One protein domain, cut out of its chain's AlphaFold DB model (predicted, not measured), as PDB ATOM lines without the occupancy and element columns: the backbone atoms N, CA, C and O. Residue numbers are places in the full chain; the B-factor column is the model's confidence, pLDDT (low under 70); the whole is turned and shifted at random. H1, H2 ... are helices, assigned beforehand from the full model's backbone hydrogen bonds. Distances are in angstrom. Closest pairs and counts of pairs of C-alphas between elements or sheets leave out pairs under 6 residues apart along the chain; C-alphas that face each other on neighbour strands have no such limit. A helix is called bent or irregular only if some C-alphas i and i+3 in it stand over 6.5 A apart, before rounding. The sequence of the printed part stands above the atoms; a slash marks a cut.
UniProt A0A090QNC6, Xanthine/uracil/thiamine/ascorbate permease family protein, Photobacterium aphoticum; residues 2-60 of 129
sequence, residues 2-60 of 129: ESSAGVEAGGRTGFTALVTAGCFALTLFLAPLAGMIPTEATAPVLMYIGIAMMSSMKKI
ATOM      1  N   GLU A   2      12.716 -37.466 -35.963       61.22
ATOM      2  CA  GLU A   2      11.266 -37.605 -36.181       61.22
ATOM      3  C   GLU A   2      10.842 -39.058 -36.444       61.22
ATOM      4  O   GLU A   2       9.904 -39.557 -35.830       61.22
ATOM      5  N   SER A   3      11.607 -39.791 -37.262       58.31
ATOM      6  CA  SER A   3      11.341 -41.217 -37.499       58.31
ATOM      7  C   SER A   3      11.623 -42.106 -36.280       58.31
ATOM      8  O   SER A   3      11.087 -43.205 -36.204       58.31
ATOM      9  N   SER A   4      12.465 -41.668 -35.339       56.56
ATOM     10  CA  SER A   4      12.830 -42.438 -34.139       56.56
ATOM     11  C   SER A   4      11.770 -42.270 -33.049       56.56
ATOM     12  O   SER A   4      11.282 -43.260 -32.513       56.56
ATOM     13  N   ALA A   5      11.329 -41.029 -32.826       61.28
ATOM     14  CA  ALA A   5      10.248 -40.696 -31.902       61.28
ATOM     15  C   ALA A   5       8.918 -41.361 -32.299       61.28
ATOM     16  O   ALA A   5       8.195 -41.861 -31.439       61.28
ATOM     17  N   GLY A   6       8.617 -41.441 -33.603       58.78
ATOM     18  CA  GLY A   6       7.429 -42.141 -34.101       58.78
ATOM     19  C   GLY A   6       7.431 -43.643 -33.795       58.78
ATOM     20  O   GLY A   6       6.391 -44.196 -33.447       58.78
ATOM     21  N   VAL A   7       8.594 -44.300 -33.858       61.97
ATOM     22  CA  VAL A   7       8.727 -45.733 -33.542       61.97
ATOM     23  C   VAL A   7       8.685 -45.980 -32.030       61.97
ATOM     24  O   VAL A   7       8.059 -46.949 -31.595       61.97
ATOM     25  N   GLU A   8       9.281 -45.093 -31.224       65.25
ATOM     26  CA  GLU A   8       9.199 -45.128 -29.751       65.25
ATOM     27  C   GLU A   8       7.765 -44.937 -29.237       65.25
ATOM     28  O   GLU A   8       7.352 -45.631 -28.310       65.25
ATOM     29  N   ALA A   9       6.970 -44.085 -29.889       67.88
ATOM     30  CA  ALA A   9       5.551 -43.891 -29.582       67.88
ATOM     31  C   ALA A   9       4.639 -45.049 -30.055       67.88
ATOM     32  O   ALA A   9       3.418 -44.957 -29.946       67.88
ATOM     33  N   GLY A  10       5.205 -46.142 -30.587       68.94
ATOM     34  CA  GLY A  10       4.457 -47.320 -31.039       68.94
ATOM     35  C   GLY A  10       4.064 -47.312 -32.521       68.94
ATOM     36  O   GLY A  10       3.361 -48.216 -32.976       68.94
ATOM     37  N   GLY A  11       4.544 -46.342 -33.304       67.00
ATOM     38  CA  GLY A  11       4.353 -46.257 -34.753       67.00
ATOM     39  C   GLY A  11       5.154 -47.316 -35.504       67.00
ATOM     40  O   GLY A  11       6.220 -47.045 -36.048       67.00
ATOM     41  N   ARG A  12       4.645 -48.551 -35.518       69.31
ATOM     42  CA  ARG A  12       5.252 -49.694 -36.225       69.31
ATOM     43  C   ARG A  12       4.575 -50.023 -37.560       69.31
ATOM     44  O   ARG A  12       4.931 -51.014 -38.188       69.31
ATOM     45  N   THR A  13       3.589 -49.231 -37.992       77.38
ATOM     46  CA  THR A  13       2.809 -49.499 -39.213       77.38
ATOM     47  C   THR A  13       3.052 -48.432 -40.281       77.38
ATOM     48  O   THR A  13       3.267 -47.265 -39.972       77.38
ATOM     49  N   GLY A  14       2.958 -48.798 -41.564       75.69
ATOM     50  CA  GLY A  14       2.988 -47.814 -42.659       75.69
ATOM     51  C   GLY A  14       1.826 -46.811 -42.600       75.69
ATOM     52  O   GLY A  14       1.930 -45.705 -43.123       75.69
ATOM     53  N   PHE A  15       0.742 -47.161 -41.897       78.69
ATOM     54  CA  PHE A  15      -0.407 -46.284 -41.699       78.69
ATOM     55  C   PHE A  15      -0.074 -45.079 -40.813       78.69
ATOM     56  O   PHE A  15      -0.516 -43.973 -41.112       78.69
ATOM     57  N   THR A  16       0.775 -45.238 -39.787       79.81
ATOM     58  CA  THR A  16       1.210 -44.092 -38.971       79.81
ATOM     59  C   THR A  16       2.032 -43.102 -39.789       79.81
ATOM     60  O   THR A  16       1.816 -41.904 -39.662       79.81
ATOM     61  N   ALA A  17       2.890 -43.578 -40.699       80.19
ATOM     62  CA  ALA A  17       3.632 -42.699 -41.605       80.19
ATOM     63  C   ALA A  17       2.699 -41.921 -42.551       80.19
ATOM     64  O   ALA A  17       2.914 -40.733 -42.783       80.19
ATOM     65  N   LEU A  18       1.637 -42.564 -43.050       84.06
ATOM     66  CA  LEU A  18       0.656 -41.932 -43.933       84.06
ATOM     67  C   LEU A  18      -0.162 -40.852 -43.209       84.06
ATOM     68  O   LEU A  18      -0.371 -39.768 -43.751       84.06
ATOM     69  N   VAL A  19      -0.572 -41.119 -41.966       85.69
ATOM     70  CA  VAL A  19      -1.269 -40.138 -41.122       85.69
ATOM     71  C   VAL A  19      -0.346 -38.971 -40.769       85.69
ATOM     72  O   VAL A  19      -0.755 -37.821 -40.909       85.69
ATOM     73  N   THR A  20       0.910 -39.230 -40.384       85.38
ATOM     74  CA  THR A  20       1.893 -38.167 -40.126       85.38
ATOM     75  C   THR A  20       2.129 -37.314 -41.370       85.38
ATOM     76  O   THR A  20       2.097 -36.093 -41.261       85.38
ATOM     77  N   ALA A  21       2.290 -37.920 -42.551       84.75
ATOM     78  CA  ALA A  21       2.430 -37.191 -43.811       84.75
ATOM     79  C   ALA A  21       1.185 -36.346 -44.136       84.75
ATOM     80  O   ALA A  21       1.318 -35.194 -44.543       84.75
ATOM     81  N   GLY A  22      -0.018 -36.881 -43.897       88.12
ATOM     82  CA  GLY A  22      -1.278 -36.148 -44.048       88.12
ATOM     83  C   GLY A  22      -1.380 -34.946 -43.103       88.12
ATOM     84  O   GLY A  22      -1.693 -33.841 -43.543       88.12
ATOM     85  N   CYS A  23      -1.042 -35.120 -41.823       84.81
ATOM     86  CA  CYS A  23      -0.956 -34.012 -40.872       84.81
ATOM     87  C   CYS A  23       0.106 -32.985 -41.283       84.81
ATOM     88  O   CYS A  23      -0.163 -31.790 -41.203       84.81
ATOM     89  N   PHE A  24       1.269 -33.424 -41.775       84.81
ATOM     90  CA  PHE A  24       2.327 -32.524 -42.243       84.81
ATOM     91  C   PHE A  24       1.868 -31.696 -43.455       84.81
ATOM     92  O   PHE A  24       2.092 -30.487 -43.519       84.81
ATOM     93  N   ALA A  25       1.134 -32.319 -44.381       87.44
ATOM     94  CA  ALA A  25       0.525 -31.632 -45.515       87.44
ATOM     95  C   ALA A  25      -0.521 -30.596 -45.068       87.44
ATOM     96  O   ALA A  25      -0.540 -29.482 -45.585       87.44
ATOM     97  N   LEU A  26      -1.345 -30.915 -44.064       86.44
ATOM     98  CA  LEU A  26      -2.286 -29.954 -43.478       86.44
ATOM     99  C   LEU A  26      -1.561 -28.796 -42.775       86.44
ATOM    100  O   LEU A  26      -1.989 -27.648 -42.891       86.44
ATOM    101  N   THR A  27      -0.434 -29.057 -42.106       85.31
ATOM    102  CA  THR A  27       0.354 -27.994 -41.466       85.31
ATOM    103  C   THR A  27       0.995 -27.026 -42.455       85.31
ATOM    104  O   THR A  27       1.243 -25.890 -42.068       85.31
ATOM    105  N   LEU A  28       1.186 -27.386 -43.731       83.81
ATOM    106  CA  LEU A  28       1.668 -26.435 -44.746       83.81
ATOM    107  C   LEU A  28       0.702 -25.255 -44.946       83.81
ATOM    108  O   LEU A  28       1.150 -24.142 -45.202       83.81
ATOM    109  N   PHE A  29      -0.607 -25.456 -44.752       83.31
ATOM    110  CA  PHE A  29      -1.592 -24.366 -44.774       83.31
ATOM    111  C   PHE A  29      -1.532 -23.484 -43.518       83.31
ATOM    112  O   PHE A  29      -1.892 -22.310 -43.571       83.31
ATOM    113  N   LEU A  30      -1.057 -24.034 -42.396       80.19
ATOM    114  CA  LEU A  30      -0.832 -23.319 -41.134       80.19
ATOM    115  C   LEU A  30       0.600 -22.769 -41.006       80.19
ATOM    116  O   LEU A  30       0.876 -22.017 -40.074       80.19
ATOM    117  N   ALA A  31       1.497 -23.076 -41.948       79.69
ATOM    118  CA  ALA A  31       2.857 -22.544 -42.011       79.69
ATOM    119  C   ALA A  31       2.958 -21.013 -41.835       79.69
ATOM    120  O   ALA A  31       3.859 -20.581 -41.112       79.69
ATOM    121  N   PRO A  32       2.056 -20.167 -42.387       75.06
ATOM    122  CA  PRO A  32       2.124 -18.722 -42.146       75.06
ATOM    123  C   PRO A  32       1.946 -18.322 -40.670       75.06
ATOM    124  O   PRO A  32       2.475 -17.291 -40.266       75.06
ATOM    125  N   LEU A  33       1.280 -19.135 -39.837       74.19
ATOM    126  CA  LEU A  33       1.165 -18.882 -38.393       74.19
ATOM    127  C   LEU A  33       2.477 -19.174 -37.650       74.19
ATOM    128  O   LEU A  33       2.796 -18.497 -36.675       74.19
ATOM    129  N   ALA A  34       3.270 -20.140 -38.122       71.62
ATOM    130  CA  ALA A  34       4.579 -20.447 -37.543       71.62
ATOM    131  C   ALA A  34       5.595 -19.310 -37.768       71.62
ATOM    132  O   ALA A  34       6.486 -19.109 -36.947       71.62
ATOM    133  N   GLY A  35       5.423 -18.518 -38.833       70.00
ATOM    134  CA  GLY A  35       6.233 -17.326 -39.101       70.00
ATOM    135  C   GLY A  35       5.998 -16.160 -38.130       70.00
ATOM    136  O   GLY A  35       6.782 -15.217 -38.126       70.00
ATOM    137  N   MET A  36       4.951 -16.213 -37.296       77.94
ATOM    138  CA  MET A  36       4.689 -15.209 -36.253       77.94
ATOM    139  C   MET A  36       5.503 -15.447 -34.971       77.94
ATOM    140  O   MET A  36       5.460 -14.625 -34.055       77.94
ATOM    141  N   ILE A  37       6.219 -16.573 -34.875       78.44
ATOM    142  CA  ILE A  37       7.008 -16.924 -33.694       78.44
ATOM    143  C   ILE A  37       8.282 -16.063 -33.677       78.44
ATOM    144  O   ILE A  37       9.044 -16.089 -34.646       78.44
ATOM    145  N   PRO A  38       8.555 -15.312 -32.593       80.94
ATOM    146  CA  PRO A  38       9.771 -14.515 -32.487       80.94
ATOM    147  C   PRO A  38      11.024 -15.402 -32.536       80.94
ATOM    148  O   PRO A  38      11.077 -16.464 -31.908       80.94
ATOM    149  N   THR A  39      12.056 -14.937 -33.244       76.94
ATOM    150  CA  THR A  39      13.327 -15.657 -33.459       76.94
ATOM    151  C   THR A  39      13.993 -16.084 -32.156       76.94
ATOM    152  O   THR A  39      14.535 -17.188 -32.071       76.94
ATOM    153  N   GLU A  40      13.853 -15.271 -31.110       82.31
ATOM    154  CA  GLU A  40      14.408 -15.525 -29.779       82.31
ATOM    155  C   GLU A  40      13.872 -16.817 -29.144       82.31
ATOM    156  O   GLU A  40      14.592 -17.493 -28.411       82.31
ATOM    157  N   ALA A  41      12.636 -17.215 -29.461       80.62
ATOM    158  CA  ALA A  41      12.055 -18.463 -28.966       80.62
ATOM    159  C   ALA A  41      12.571 -19.698 -29.729       80.62
ATOM    160  O   ALA A  41      12.590 -20.802 -29.186       80.62
ATOM    161  N   THR A  42      13.015 -19.525 -30.977       83.44
ATOM    162  CA  THR A  42      13.488 -20.631 -31.830       83.44
ATOM    163  C   THR A  42      14.952 -20.996 -31.579       83.44
ATOM    164  O   THR A  42      15.328 -22.163 -31.697       83.44
ATOM    165  N   ALA A  43      15.773 -20.028 -31.159       84.56
ATOM    166  CA  ALA A  43      17.194 -20.222 -30.877       84.56
ATOM    167  C   ALA A  43      17.502 -21.328 -29.837       84.56
ATOM    168  O   ALA A  43      18.296 -22.221 -30.153       84.56
ATOM    169  N   PRO A  44      16.889 -21.356 -28.631       86.12
ATOM    170  CA  PRO A  44      17.172 -22.411 -27.651       86.12
ATOM    171  C   PRO A  44      16.714 -23.795 -28.131       86.12
ATOM    172  O   PRO A  44      17.357 -24.801 -27.828       86.12
ATOM    173  N   VAL A  45      15.640 -23.852 -28.925       88.38
ATOM    174  CA  VAL A  45      15.131 -25.100 -29.508       88.38
ATOM    175  C   VAL A  45      16.138 -25.675 -30.506       88.38
ATOM    176  O   VAL A  45      16.488 -26.850 -30.416       88.38
ATOM    177  N   LEU A  46      16.668 -24.846 -31.412       86.50
ATOM    178  CA  LEU A  46      17.687 -25.263 -32.380       86.50
ATOM    179  C   LEU A  46      18.984 -25.718 -31.699       86.50
ATOM    180  O   LEU A  46      19.581 -26.711 -32.119       86.50
ATOM    181  N   MET A  47      19.391 -25.052 -30.613       88.25
ATOM    182  CA  MET A  47      20.551 -25.466 -29.822       88.25
ATOM    183  C   MET A  47      20.351 -26.862 -29.213       88.25
ATOM    184  O   MET A  47      21.227 -27.720 -29.339       88.25
ATOM    185  N   TYR A  48      19.190 -27.119 -28.603       89.06
ATOM    186  CA  TYR A  48      18.871 -28.430 -28.034       89.06
ATOM    187  C   TYR A  48      18.862 -29.535 -29.098       89.06
ATOM    188  O   TYR A  48      19.447 -30.598 -28.889       89.06
ATOM    189  N   ILE A  49      18.259 -29.273 -30.264       87.19
ATOM    190  CA  ILE A  49      18.243 -30.219 -31.388       87.19
ATOM    191  C   ILE A  49      19.674 -30.529 -31.848       87.19
ATOM    192  O   ILE A  49      20.018 -31.698 -32.016       87.19
ATOM    193  N   GLY A  50      20.533 -29.514 -31.984       85.75
ATOM    194  CA  GLY A  50      21.938 -29.701 -32.354       85.75
ATOM    195  C   GLY A  50      22.699 -30.595 -31.368       85.75
ATOM    196  O   GLY A  50      23.373 -31.544 -31.777       85.75
ATOM    197  N   ILE A  51      22.528 -30.360 -30.063       86.81
ATOM    198  CA  ILE A  51      23.123 -31.196 -29.007       86.81
ATOM    199  C   ILE A  51      22.591 -32.633 -29.091       86.81
ATOM    200  O   ILE A  51      23.363 -33.593 -29.024       86.81
ATOM    201  N   ALA A  52      21.285 -32.799 -29.299       85.44
ATOM    202  CA  ALA A  52      20.680 -34.112 -29.462       85.44
ATOM    203  C   ALA A  52      21.238 -34.850 -30.697       85.44
ATOM    204  O   ALA A  52      21.433 -36.066 -30.651       85.44
ATOM    205  N   MET A  53      21.549 -34.142 -31.793       85.38
ATOM    206  CA  MET A  53      22.086 -34.751 -33.020       85.38
ATOM    207  C   MET A  53      23.503 -35.273 -32.799       85.38
ATOM    208  O   MET A  53      23.837 -36.358 -33.282       85.38
ATOM    209  N   MET A  54      24.291 -34.565 -31.988       85.12
ATOM    210  CA  MET A  54      25.645 -34.967 -31.610       85.12
ATOM    211  C   MET A  54      25.676 -36.298 -30.841       85.12
ATOM    212  O   MET A  54      26.663 -37.029 -30.922       85.12
ATOM    213  N   SER A  55      24.578 -36.699 -30.186       82.44
ATOM    214  CA  SER A  55      24.471 -38.029 -29.565       82.44
ATOM    215  C   SER A  55      24.630 -39.180 -30.567       82.44
ATOM    216  O   SER A  55      24.990 -40.286 -30.161       82.44
ATOM    217  N   SER A  56      24.387 -38.951 -31.860       81.19
ATOM    218  CA  SER A  56      24.592 -39.967 -32.899       81.19
ATOM    219  C   SER A  56      26.068 -40.314 -33.090       81.19
ATOM    220  O   SER A  56      26.365 -41.428 -33.512       81.19
ATOM    221  N   MET A  57      26.994 -39.423 -32.707       83.56
ATOM    222  CA  MET A  57      28.432 -39.704 -32.779       83.56
ATOM    223  C   MET A  57      28.850 -40.869 -31.876       83.56
ATOM    224  O   MET A  57      29.789 -41.580 -32.202       83.56
ATOM    225  N   LYS A  58      28.105 -41.147 -30.798       82.75
ATOM    226  CA  LYS A  58      28.374 -42.302 -29.922       82.75
ATOM    227  C   LYS A  58      28.201 -43.656 -30.616       82.75
ATOM    228  O   LYS A  58      28.642 -44.660 -30.076       82.75
ATOM    229  N   LYS A  59      27.508 -43.701 -31.758       83.62
ATOM    230  CA  LYS A  59      27.295 -44.931 -32.536       83.62
ATOM    231  C   LYS A  59      28.453 -45.241 -33.489       83.62
ATOM    232  O   LYS A  59      28.404 -46.266 -34.156       83.62
ATOM    233  N   ILE A  60      29.441 -44.353 -33.587       85.38
ATOM    234  CA  ILE A  60      30.624 -44.552 -34.421       85.38
ATOM    235  C   ILE A  60      31.544 -45.560 -33.731       85.38
ATOM    236  O   ILE A  60      31.764 -45.483 -32.522       85.38
TER     237      ILE A  60
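What this domain is: This is residues 2 to 60 of the 129 residues of the protein "Xanthine/uracil/thiamine/ascorbate permease family protein" of Photobacterium aphoticum (UniProt A0A090QNC6). Two long helices, H2 and H3, form an open, loose frame shaped like a wide C: after a tight link H3 folds back past H2 without touching it, and the short helix H1 sits near H2 in the open end of the C. H2 has a kink near residue 28, and the stretch beyond it turns towards the link. The printed part has 59 residues with three named helices in the order H1, H2, H3 and no named strand; the class is all helix. It is loose, with a radius of gyration of the C-alphas of 15.0 A, and flat, with spans of 34 by 32 by 15 A.

Where its parts are: H1 holds residues 2 to 8 and begins at C-alpha 2, at (11.266, -37.605, -36.181). H2 holds residues 14 to 34, is 27.9 A long and begins at C-alpha 14, at (2.988, -47.814, -42.659). H3 holds residues 39 to 59, is 32.4 A long and ends at C-alpha 59, at (27.295, -44.931, -32.536).

How they stand to each other: H1 and H2 are near each other, with 5 pairs of C-alphas within 10 A and the closest pair 8.1 A apart. H1 and H3 are apart, and so are H2 and H3. The kink in H2 is 54 degrees. H2 is irregular, with C-alphas 29 and 32 7.3 A apart; H3 is only just irregular, with C-alphas 41 and 44 6.6 A apart. O i to N i+4 pairs are within hydrogen-bond range in 2 of 3 cases in H1, 12 of 17 in H2 and 10 of 17 in H3.

The domain as a whole: The two C-alphas farthest apart are those of Phe 29 and Ile 60, at 39.4 A. Residues 21 to 60 stand free. The printed part has no cut, and both links, H1 to H2 and H2 to H3, are tight. The mean pLDDT of the printed part is 79.0; residues 2 to 12 are under 70.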